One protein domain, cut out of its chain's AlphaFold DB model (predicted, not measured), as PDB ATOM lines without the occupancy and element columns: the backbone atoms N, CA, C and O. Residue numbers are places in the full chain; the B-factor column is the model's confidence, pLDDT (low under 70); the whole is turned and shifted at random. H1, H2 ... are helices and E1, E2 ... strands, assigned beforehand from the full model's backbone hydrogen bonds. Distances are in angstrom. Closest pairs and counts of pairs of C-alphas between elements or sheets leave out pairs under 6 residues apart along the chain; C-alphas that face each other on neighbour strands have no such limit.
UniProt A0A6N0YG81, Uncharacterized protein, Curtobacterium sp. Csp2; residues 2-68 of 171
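AT A GLANCE: This is residues 2 to 68 of the 171 residues of an uncharacterized protein of Curtobacterium sp. Csp2 (UniProt A0A6N0YG81). This is a flat body with little regular structure, mostly loops, with a small hairpin, E2 and E3, near its middle, a second strand pair, E1 and E4, to one side, and the short helix H1 far from the middle. The 67 printed residues run H1, E1, E2, E3, E4, both pairs antiparallel, class mixed, with only 18 residues in named elements. It is compact, radius of gyration of the C-alphas 11.5 A, spanning 29 by 26 by 14 A.

IN THESE COORDINATES: Find C-alpha 27 at (187.701, 140.078, 106.429), where E2, residues 27 to 30, begins its 9.2 A; E3, residues 41 to 44, covers 10.5 A. E1 is residues 11 to 13, and E4, residues 65 to 67, ends at (175.386, 130.281, 101.216). H1 is residues 2 to 5.

HOW THE PARTS SIT: In the hairpin E2 and E3, look for N 28 and O 43, 2.9 A apart. Between E1 and E4, find N 13 and O 65 at 2.7 A. The closest C-alphas of E1 and E2, Asp 11 and Pro 29, are 7.4 A apart. H1, apart from E2, E3 and E4, is too short for an O i to N i+4 pair; its one O i to N i+3 pair is within range.

THE WHOLE: The C-alphas farthest apart, Gln 2 and Ala 18, are 36.6 A apart. The links E1 to E2 and E3 to E4 are long. The printed part has no cut, and no printed residue is under 70 in pLDDT.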
ATOM      1  N   GLN A   2     190.800 131.051  89.150       89.19
ATOM      2  CA  GLN A   2     189.337 131.011  88.945       89.19
ATOM      3  C   GLN A   2     188.609 129.946  89.781       89.19
ATOM      4  O   GLN A   2     187.542 130.221  90.306       89.19
ATOM      5  N   ALA A   3     189.190 128.754  89.947       91.19
ATOM      6  CA  ALA A   3     188.601 127.707  90.785       91.19
ATOM      7  C   ALA A   3     188.452 128.125  92.260       91.19
ATOM      8  O   ALA A   3     187.482 127.740  92.892       91.19
ATOM      9  N   TYR A   4     189.383 128.935  92.779       91.00
ATOM     10  CA  TYR A   4     189.282 129.496  94.128       91.00
ATOM     11  C   TYR A   4     188.183 130.560  94.182       91.00
ATOM     12  O   TYR A   4     187.278 130.447  94.999       91.00
ATOM     13  N   VAL A   5     188.213 131.520  93.246       92.44
ATOM     14  CA  VAL A   5     187.189 132.576  93.130       92.44
ATOM     15  C   VAL A   5     185.795 131.976  93.000       92.44
ATOM     16  O   VAL A   5     184.872 132.465  93.615       92.44
ATOM     17  N   ASN A   6     185.619 130.890  92.252       94.88
ATOM     18  CA  ASN A   6     184.306 130.276  92.066       94.88
ATOM     19  C   ASN A   6     183.642 129.792  93.363       94.88
ATOM     20  O   ASN A   6     182.429 129.581  93.365       94.88
ATOM     21  N   GLU A   7     184.427 129.579  94.416       93.88
ATOM     22  CA  GLU A   7     183.966 129.065  95.703       93.88
ATOM     23  C   GLU A   7     184.262 130.034  96.861       93.88
ATOM     24  O   GLU A   7     184.046 129.659  98.002       93.88
ATOM     25  N   HIS A   8     184.739 131.260  96.587       94.44
ATOM     26  CA  HIS A   8     185.010 132.273  97.616       94.44
ATOM     27  C   HIS A   8     184.737 133.710  97.118       94.44
ATOM     28  O   HIS A   8     184.947 134.005  95.935       94.44
ATOM     29  N   PRO A   9     184.372 134.637  98.020       95.56
ATOM     30  CA  PRO A   9     183.938 134.363  99.392       95.56
ATOM     31  C   PRO A   9     182.544 133.723  99.416       95.56
ATOM     32  O   PRO A   9     181.771 133.889  98.469       95.56
ATOM     33  N   ASP A  10     182.238 132.982 100.480       96.12
ATOM     34  CA  ASP A  10     180.884 132.477 100.716       96.12
ATOM     35  C   ASP A  10     179.906 133.656 100.924       96.12
ATOM     36  O   ASP A  10     180.271 134.703 101.455       96.12
ATOM     37  N   ASP A  11     178.649 133.508 100.508       96.75
ATOM     38  CA  ASP A  11     177.595 134.469 100.856       96.75
ATOM     39  C   ASP A  11     177.086 134.170 102.281       96.75
ATOM     40  O   ASP A  11     177.264 133.062 102.791       96.75
ATOM     41  N   GLN A  12     176.442 135.128 102.962       95.50
ATOM     42  CA  GLN A  12     176.111 134.956 104.384       95.50
ATOM     43  C   GLN A  12     174.793 135.586 104.841       95.50
ATOM     44  O   GLN A  12     174.356 136.628 104.357       95.50
ATOM     45  N   VAL A  13     174.230 134.983 105.882       96.31
ATOM     46  CA  VAL A  13     173.259 135.546 106.818       96.31
ATOM     47  C   VAL A  13     173.963 135.663 108.165       96.31
ATOM     48  O   VAL A  13     174.568 134.709 108.656       96.31
ATOM     49  N   THR A  14     173.878 136.833 108.788       95.12
ATOM     50  CA  THR A  14     174.481 137.084 110.100       95.12
ATOM     51  C   THR A  14     173.510 137.799 111.022       95.12
ATOM     52  O   THR A  14     172.611 138.519 110.579       95.12
ATOM     53  N   ARG A  15     173.686 137.603 112.327       92.56
ATOM     54  CA  ARG A  15     172.908 138.310 113.336       92.56
ATOM     55  C   ARG A  15     173.451 139.722 113.491       92.56
ATOM     56  O   ARG A  15     174.611 139.911 113.837       92.56
ATOM     57  N   ILE A  16     172.582 140.711 113.321       92.19
ATOM     58  CA  ILE A  16     172.930 142.109 113.574       92.19
ATOM     59  C   ILE A  16     172.669 142.425 115.048       92.19
ATOM     60  O   ILE A  16     171.557 142.258 115.552       92.19
ATOM     61  N   THR A  17     173.702 142.896 115.742       91.00
ATOM     62  CA  THR A  17     173.620 143.445 117.100       91.00
ATOM     63  C   THR A  17     174.205 144.856 117.122       91.00
ATOM     64  O   THR A  17     174.899 145.280 116.194       91.00
ATOM     65  N   ALA A  18     173.889 145.626 118.164       95.00
ATOM     66  CA  ALA A  18     174.427 146.973 118.304       95.00
ATOM     67  C   ALA A  18     175.964 146.931 118.384       95.00
ATOM     68  O   ALA A  18     176.517 146.274 119.263       95.00
ATOM     69  N   GLY A  19     176.631 147.643 117.471       92.31
ATOM     70  CA  GLY A  19     178.094 147.706 117.402       92.31
ATOM     71  C   GLY A  19     178.770 146.492 116.759       92.31
ATOM     72  O   GLY A  19     179.980 146.354 116.907       92.31
ATOM     73  N   ALA A  20     178.025 145.613 116.078       91.69
ATOM     74  CA  ALA A  20     178.604 144.452 115.406       91.69
ATOM     75  C   ALA A  20     179.608 144.855 114.308       91.69
ATOM     76  O   ALA A  20     179.261 145.594 113.388       91.69
ATOM     77  N   GLU A  21     180.825 144.314 114.395       94.19
ATOM     78  CA  GLU A  21     181.806 144.266 113.307       94.19
ATOM     79  C   GLU A  21     181.547 143.000 112.475       94.19
ATOM     80  O   GLU A  21     181.493 141.897 113.027       94.19
ATOM     81  N   LEU A  22     181.351 143.163 111.163       95.06
ATOM     82  CA  LEU A  22     180.981 142.093 110.223       95.06
ATOM     83  C   LEU A  22     182.086 141.791 109.200       95.06
ATOM     84  O   LEU A  22     181.859 141.070 108.231       95.06
ATOM     85  N   GLY A  23     183.279 142.342 109.408       96.19
ATOM     86  CA  GLY A  23     184.506 141.992 108.709       96.19
ATOM     87  C   GLY A  23     184.834 142.889 107.522       96.19
ATOM     88  O   GLY A  23     186.002 143.207 107.305       96.19
ATOM     89  N   TRP A  24     183.841 143.321 106.747       96.69
ATOM     90  CA  TRP A  24     184.085 144.117 105.540       96.69
ATOM     91  C   TRP A  24     184.698 145.500 105.858       96.69
ATOM     92  O   TRP A  24     184.182 146.198 106.731       96.69
ATOM     93  N   PRO A  25     185.724 145.973 105.115       97.25
ATOM     94  CA  PRO A  25     186.323 145.384 103.908       97.25
ATOM     95  C   PRO A  25     187.544 144.485 104.155       97.25
ATOM     96  O   PRO A  25     188.220 144.107 103.205       97.25
ATOM     97  N   PHE A  26     187.864 144.180 105.409       98.38
ATOM     98  CA  PHE A  26     189.137 143.574 105.807       98.38
ATOM     99  C   PHE A  26     189.088 142.055 105.961       98.38
ATOM    100  O   PHE A  26     190.128 141.406 105.904       98.38
ATOM    101  N   CYS A  27     187.904 141.490 106.160       98.19
ATOM    102  CA  CYS A  27     187.701 140.078 106.429       98.19
ATOM    103  C   CYS A  27     186.577 139.536 105.548       98.19
ATOM    104  O   CYS A  27     185.504 140.134 105.469       98.19
ATOM    105  N   GLN A  28     186.824 138.392 104.917       97.56
ATOM    106  CA  GLN A  28     185.871 137.699 104.054       97.56
ATOM    107  C   GLN A  28     185.370 136.419 104.732       97.56
ATOM    108  O   GLN A  28     186.191 135.711 105.321       97.56
ATOM    109  N   PRO A  29     184.068 136.099 104.667       96.69
ATOM    110  CA  PRO A  29     183.560 134.826 105.166       96.69
ATOM    111  C   PRO A  29     184.166 133.650 104.401       96.69
ATOM    112  O   PRO A  29     184.314 133.684 103.177       96.69
ATOM    113  N   ASP A  30     184.509 132.601 105.144       95.44
ATOM    114  CA  ASP A  30     185.158 131.412 104.605       95.44
ATOM    115  C   ASP A  30     184.696 130.173 105.376       95.44
ATOM    116  O   ASP A  30     184.870 130.050 106.597       95.44
ATOM    117  N   SER A  31     184.101 129.228 104.653       92.00
ATOM    118  CA  SER A  31     183.658 127.951 105.213       92.00
ATOM    119  C   SER A  31     184.801 127.084 105.749       92.00
ATOM    120  O   SER A  31     184.556 126.159 106.527       92.00
ATOM    121  N   ARG A  32     186.051 127.323 105.333       87.19
ATOM    122  CA  ARG A  32     187.231 126.473 105.565       87.19
ATOM    123  C   ARG A  32     186.969 125.008 105.208       87.19
ATOM    124  O   ARG A  32     187.480 124.093 105.853       87.19
ATOM    125  N   GLY A  33     186.131 124.788 104.192       84.19
ATOM    126  CA  GLY A  33     185.711 123.467 103.728       84.19
ATOM    127  C   GLY A  33     184.615 122.797 104.566       84.19
ATOM    128  O   GLY A  33     184.329 121.621 104.334       84.19
ATOM    129  N   LYS A  34     183.990 123.496 105.525       86.38
ATOM    130  CA  LYS A  34     182.827 122.976 106.258       86.38
ATOM    131  C   LYS A  34     181.624 122.822 105.309       86.38
ATOM    132  O   LYS A  34     181.208 123.801 104.697       86.38
ATOM    133  N   PRO A  35     181.022 121.626 105.196       85.25
ATOM    134  CA  PRO A  35     179.953 121.372 104.224       85.25
ATOM    135  C   PRO A  35     178.559 121.847 104.668       85.25
ATOM    136  O   PRO A  35     177.625 121.836 103.864       85.25
ATOM    137  N   ASP A  36     178.378 122.180 105.946       88.81
ATOM    138  CA  ASP A  36     177.107 122.662 106.496       88.81
ATOM    139  C   ASP A  36     176.912 124.172 106.320       88.81
ATOM    140  O   ASP A  36     175.767 124.620 106.332       88.81
ATOM    141  N   LEU A  37     178.007 124.910 106.094       92.50
ATOM    142  CA  LEU A  37     178.053 126.368 106.015       92.50
ATOM    143  C   LEU A  37     177.446 127.036 107.257       92.50
ATOM    144  O   LEU A  37     176.839 128.092 107.159       92.50
ATOM    145  N   LEU A  38     177.581 126.424 108.433       94.50
ATOM    146  CA  LEU A  38     177.136 127.019 109.694       94.50
ATOM    147  C   LEU A  38     178.332 127.561 110.472       94.50
ATOM    148  O   LEU A  38     179.426 126.983 110.433       94.50
ATOM    149  N   ASP A  39     178.123 128.675 111.176       94.25
ATOM    150  CA  ASP A  39     179.138 129.294 112.034       94.25
ATOM    151  C   ASP A  39     180.485 129.461 111.303       94.25
ATOM    152  O   ASP A  39     181.550 129.017 111.768       94.25
ATOM    153  N   MET A  40     180.433 130.023 110.087       95.00
ATOM    154  CA  MET A  40     181.637 130.253 109.284       95.00
ATOM    155  C   MET A  40     182.431 131.410 109.879       95.00
ATOM    156  O   MET A  40     181.867 132.453 110.221       95.00
ATOM    157  N   GLY A  41     183.741 131.207 109.992       95.69
ATOM    158  CA  GLY A  41     184.663 132.266 110.371       95.69
ATOM    159  C   GLY A  41     185.020 133.139 109.174       95.69
ATOM    160  O   GLY A  41     184.457 133.000 108.088       95.69
ATOM    161  N   TYR A  42     186.005 134.005 109.383       97.38
ATOM    162  CA  TYR A  42     186.509 134.892 108.346       97.38
ATOM    163  C   TYR A  42     188.005 134.665 108.111       97.38
ATOM    164  O   TYR A  42     188.718 134.127 108.968       97.38
ATOM    165  N   VAL A  43     188.471 135.054 106.932       97.06
ATOM    166  CA  VAL A  43     189.884 135.117 106.538       97.06
ATOM    167  C   VAL A  43     190.225 136.534 106.098       97.06
ATOM    168  O   VAL A  43     189.334 137.300 105.730       97.06
ATOM    169  N   ASP A  44     191.508 136.875 106.135       98.06
ATOM    170  CA  ASP A  44     191.985 138.191 105.720       98.06
ATOM    171  C   ASP A  44     191.662 138.457 104.244       98.06
ATOM    172  O   ASP A  44     191.923 137.629 103.365       98.06
ATOM    173  N   ASP A  45     191.116 139.637 103.960       97.31
ATOM    174  CA  ASP A  45     190.938 140.099 102.593       97.31
ATOM    175  C   ASP A  45     192.316 140.342 101.949       97.31
ATOM    176  O   ASP A  45     193.111 141.141 102.459       97.31
ATOM    177  N   PRO A  46     192.623 139.705 100.806       94.25
ATOM    178  CA  PRO A  46     193.964 139.744 100.227       94.25
ATOM    179  C   PRO A  46     194.355 141.116  99.664       94.25
ATOM    180  O   PRO A  46     195.533 141.331  99.379       94.25
ATOM    181  N   ALA A  47     193.404 142.032  99.461       96.00
ATOM    182  CA  ALA A  47     193.677 143.376  98.959       96.00
ATOM    183  C   ALA A  47     193.707 144.414 100.088       96.00
ATOM    184  O   ALA A  47     194.564 145.297 100.091       96.00
ATOM    185  N   ASN A  48     192.784 144.305 101.041       97.81
ATOM    186  CA  ASN A  48     192.540 145.322 102.059       97.81
ATOM    187  C   ASN A  48     193.155 144.982 103.424       97.81
ATOM    188  O   ASN A  48     193.315 145.884 104.243       97.81
ATOM    189  N   ASN A  49     193.514 143.718 103.676       98.00
ATOM    190  CA  ASN A  49     194.057 143.257 104.958       98.00
ATOM    191  C   ASN A  49     195.139 142.176 104.790       98.00
ATOM    192  O   ASN A  49     195.248 141.267 105.601       98.00
ATOM    193  N   ALA A  50     195.956 142.258 103.737       96.88
ATOM    194  CA  ALA A  50     196.919 141.210 103.381       96.88
ATOM    195  C   ALA A  50     197.940 140.850 104.485       96.88
ATOM    196  O   ALA A  50     198.546 139.781 104.430       96.88
ATOM    197  N   ASP A  51     198.173 141.745 105.452       96.44
ATOM    198  CA  ASP A  51     199.058 141.521 106.599       96.44
ATOM    199  C   ASP A  51     198.317 141.331 107.936       96.44
ATOM    200  O   ASP A  51     198.970 141.264 108.980       96.44
ATOM    201  N   GLY A  52     196.980 141.255 107.906       97.00
ATOM    202  CA  GLY A  52     196.112 141.039 109.066       97.00
ATOM    203  C   GLY A  52     196.080 142.195 110.071       97.00
ATOM    204  O   GLY A  52     195.575 142.031 111.180       97.00
ATOM    205  N   LYS A  53     196.667 143.359 109.752       97.50
ATOM    206  CA  LYS A  53     196.808 144.461 110.721       97.50
ATOM    207  C   LYS A  53     195.631 145.425 110.753       97.50
ATOM    208  O   LYS A  53     195.509 146.164 111.729       97.50
ATOM    209  N   ALA A  54     194.815 145.474 109.702       97.69
ATOM    210  CA  ALA A  54     193.677 146.387 109.649       97.69
ATOM    211  C   ALA A  54     192.526 145.902 110.541       97.69
ATOM    212  O   ALA A  54     191.863 146.716 111.185       97.69
ATOM    213  N   LEU A  55     192.332 144.583 110.615       98.00
ATOM    214  CA  LEU A  55     191.374 143.922 111.496       98.00
ATOM    215  C   LEU A  55     191.830 142.484 111.774       98.00
ATOM    216  O   LEU A  55     192.197 141.768 110.846       98.00
ATOM    217  N   ASP A  56     191.766 142.047 113.034       97.44
ATOM    218  CA  ASP A  56     191.952 140.634 113.377       97.44
ATOM    219  C   ASP A  56     190.675 139.858 113.029       97.44
ATOM    220  O   ASP A  56     189.691 139.880 113.776       97.44
ATOM    221  N   CYS A  57     190.686 139.156 111.894       97.38
ATOM    222  CA  CYS A  57     189.527 138.415 111.402       97.38
ATOM    223  C   CYS A  57     189.081 137.264 112.317       97.38
ATOM    224  O   CYS A  57     187.951 136.790 112.185       97.38
ATOM    225  N   ALA A  58     189.907 136.831 113.278       95.62
ATOM    226  CA  ALA A  58     189.492 135.863 114.292       95.62
ATOM    227  C   ALA A  58     188.548 136.469 115.347       95.62
ATOM    228  O   ALA A  58     187.879 135.724 116.063       95.62
ATOM    229  N   THR A  59     188.481 137.802 115.442       95.69
ATOM    230  CA  THR A  59     187.598 138.524 116.374       95.69
ATOM    231  C   THR A  59     186.229 138.861 115.781       95.69
ATOM    232  O   THR A  59     185.315 139.227 116.522       95.69
ATOM    233  N   VAL A  60     186.064 138.719 114.462       96.50
ATOM    234  CA  VAL A  60     184.789 138.959 113.777       96.50
ATOM    235  C   VAL A  60     183.791 137.876 114.177       96.50
ATOM    236  O   VAL A  60     184.112 136.685 114.191       96.50
ATOM    237  N   THR A  61     182.565 138.288 114.508       94.50
ATOM    238  CA  THR A  61     181.514 137.344 114.912       94.50
ATOM    239  C   THR A  61     181.195 136.406 113.744       94.50
ATOM    240  O   THR A  61     180.887 136.910 112.660       94.50
ATOM    241  N   PRO A  62     181.238 135.072 113.939       94.38
ATOM    242  CA  PRO A  62     180.921 134.114 112.887       94.38
ATOM    243  C   PRO A  62     179.566 134.376 112.228       94.38
ATOM    244  O   PRO A  62     178.628 134.876 112.853       94.38
ATOM    245  N   THR A  63     179.467 134.021 110.950       95.25
ATOM    246  CA  THR A  63     178.185 134.033 110.230       95.25
ATOM    247  C   THR A  63     177.202 133.064 110.886       95.25
ATOM    248  O   THR A  63     177.615 132.058 111.448       95.25
ATOM    249  N   MET A  64     175.901 133.335 110.801       95.00
ATOM    250  CA  MET A  64     174.893 132.397 111.305       95.00
ATOM    251  C   MET A  64     174.684 131.255 110.307       95.00
ATOM    252  O   MET A  64     174.710 130.083 110.663       95.00
ATOM    253  N   VAL A  65     174.488 131.621 109.043       94.94
ATOM    254  CA  VAL A  65     174.264 130.698 107.935       94.94
ATOM    255  C   VAL A  65     175.033 131.216 106.733       94.94
ATOM    256  O   VAL A  65     174.889 132.373 106.352       94.94
ATOM    257  N   GLY A  66     175.816 130.353 106.114       94.44
ATOM    258  CA  GLY A  66     176.452 130.583 104.836       94.44
ATOM    259  C   GLY A  66     175.606 130.091 103.672       94.44
ATOM    260  O   GLY A  66     174.744 129.216 103.790       94.44
ATOM    261  N   LEU A  67     175.892 130.665 102.519       94.94
ATOM    262  CA  LEU A  67     175.386 130.281 101.216       94.94
ATOM    263  C   LEU A  67     176.594 130.096 100.298       94.94
ATOM    264  O   LEU A  67     177.606 130.774 100.485       94.94
ATOM    265  N   PRO A  68     176.505 129.220  99.286       94.75
ATOM    266  CA  PRO A  68     177.590 129.070  98.331       94.75
ATOM    267  C   PRO A  68     178.018 130.416  97.739       94.75
ATOM    268  O   PRO A  68     177.177 131.258  97.430       94.75
TER     269      PRO A  68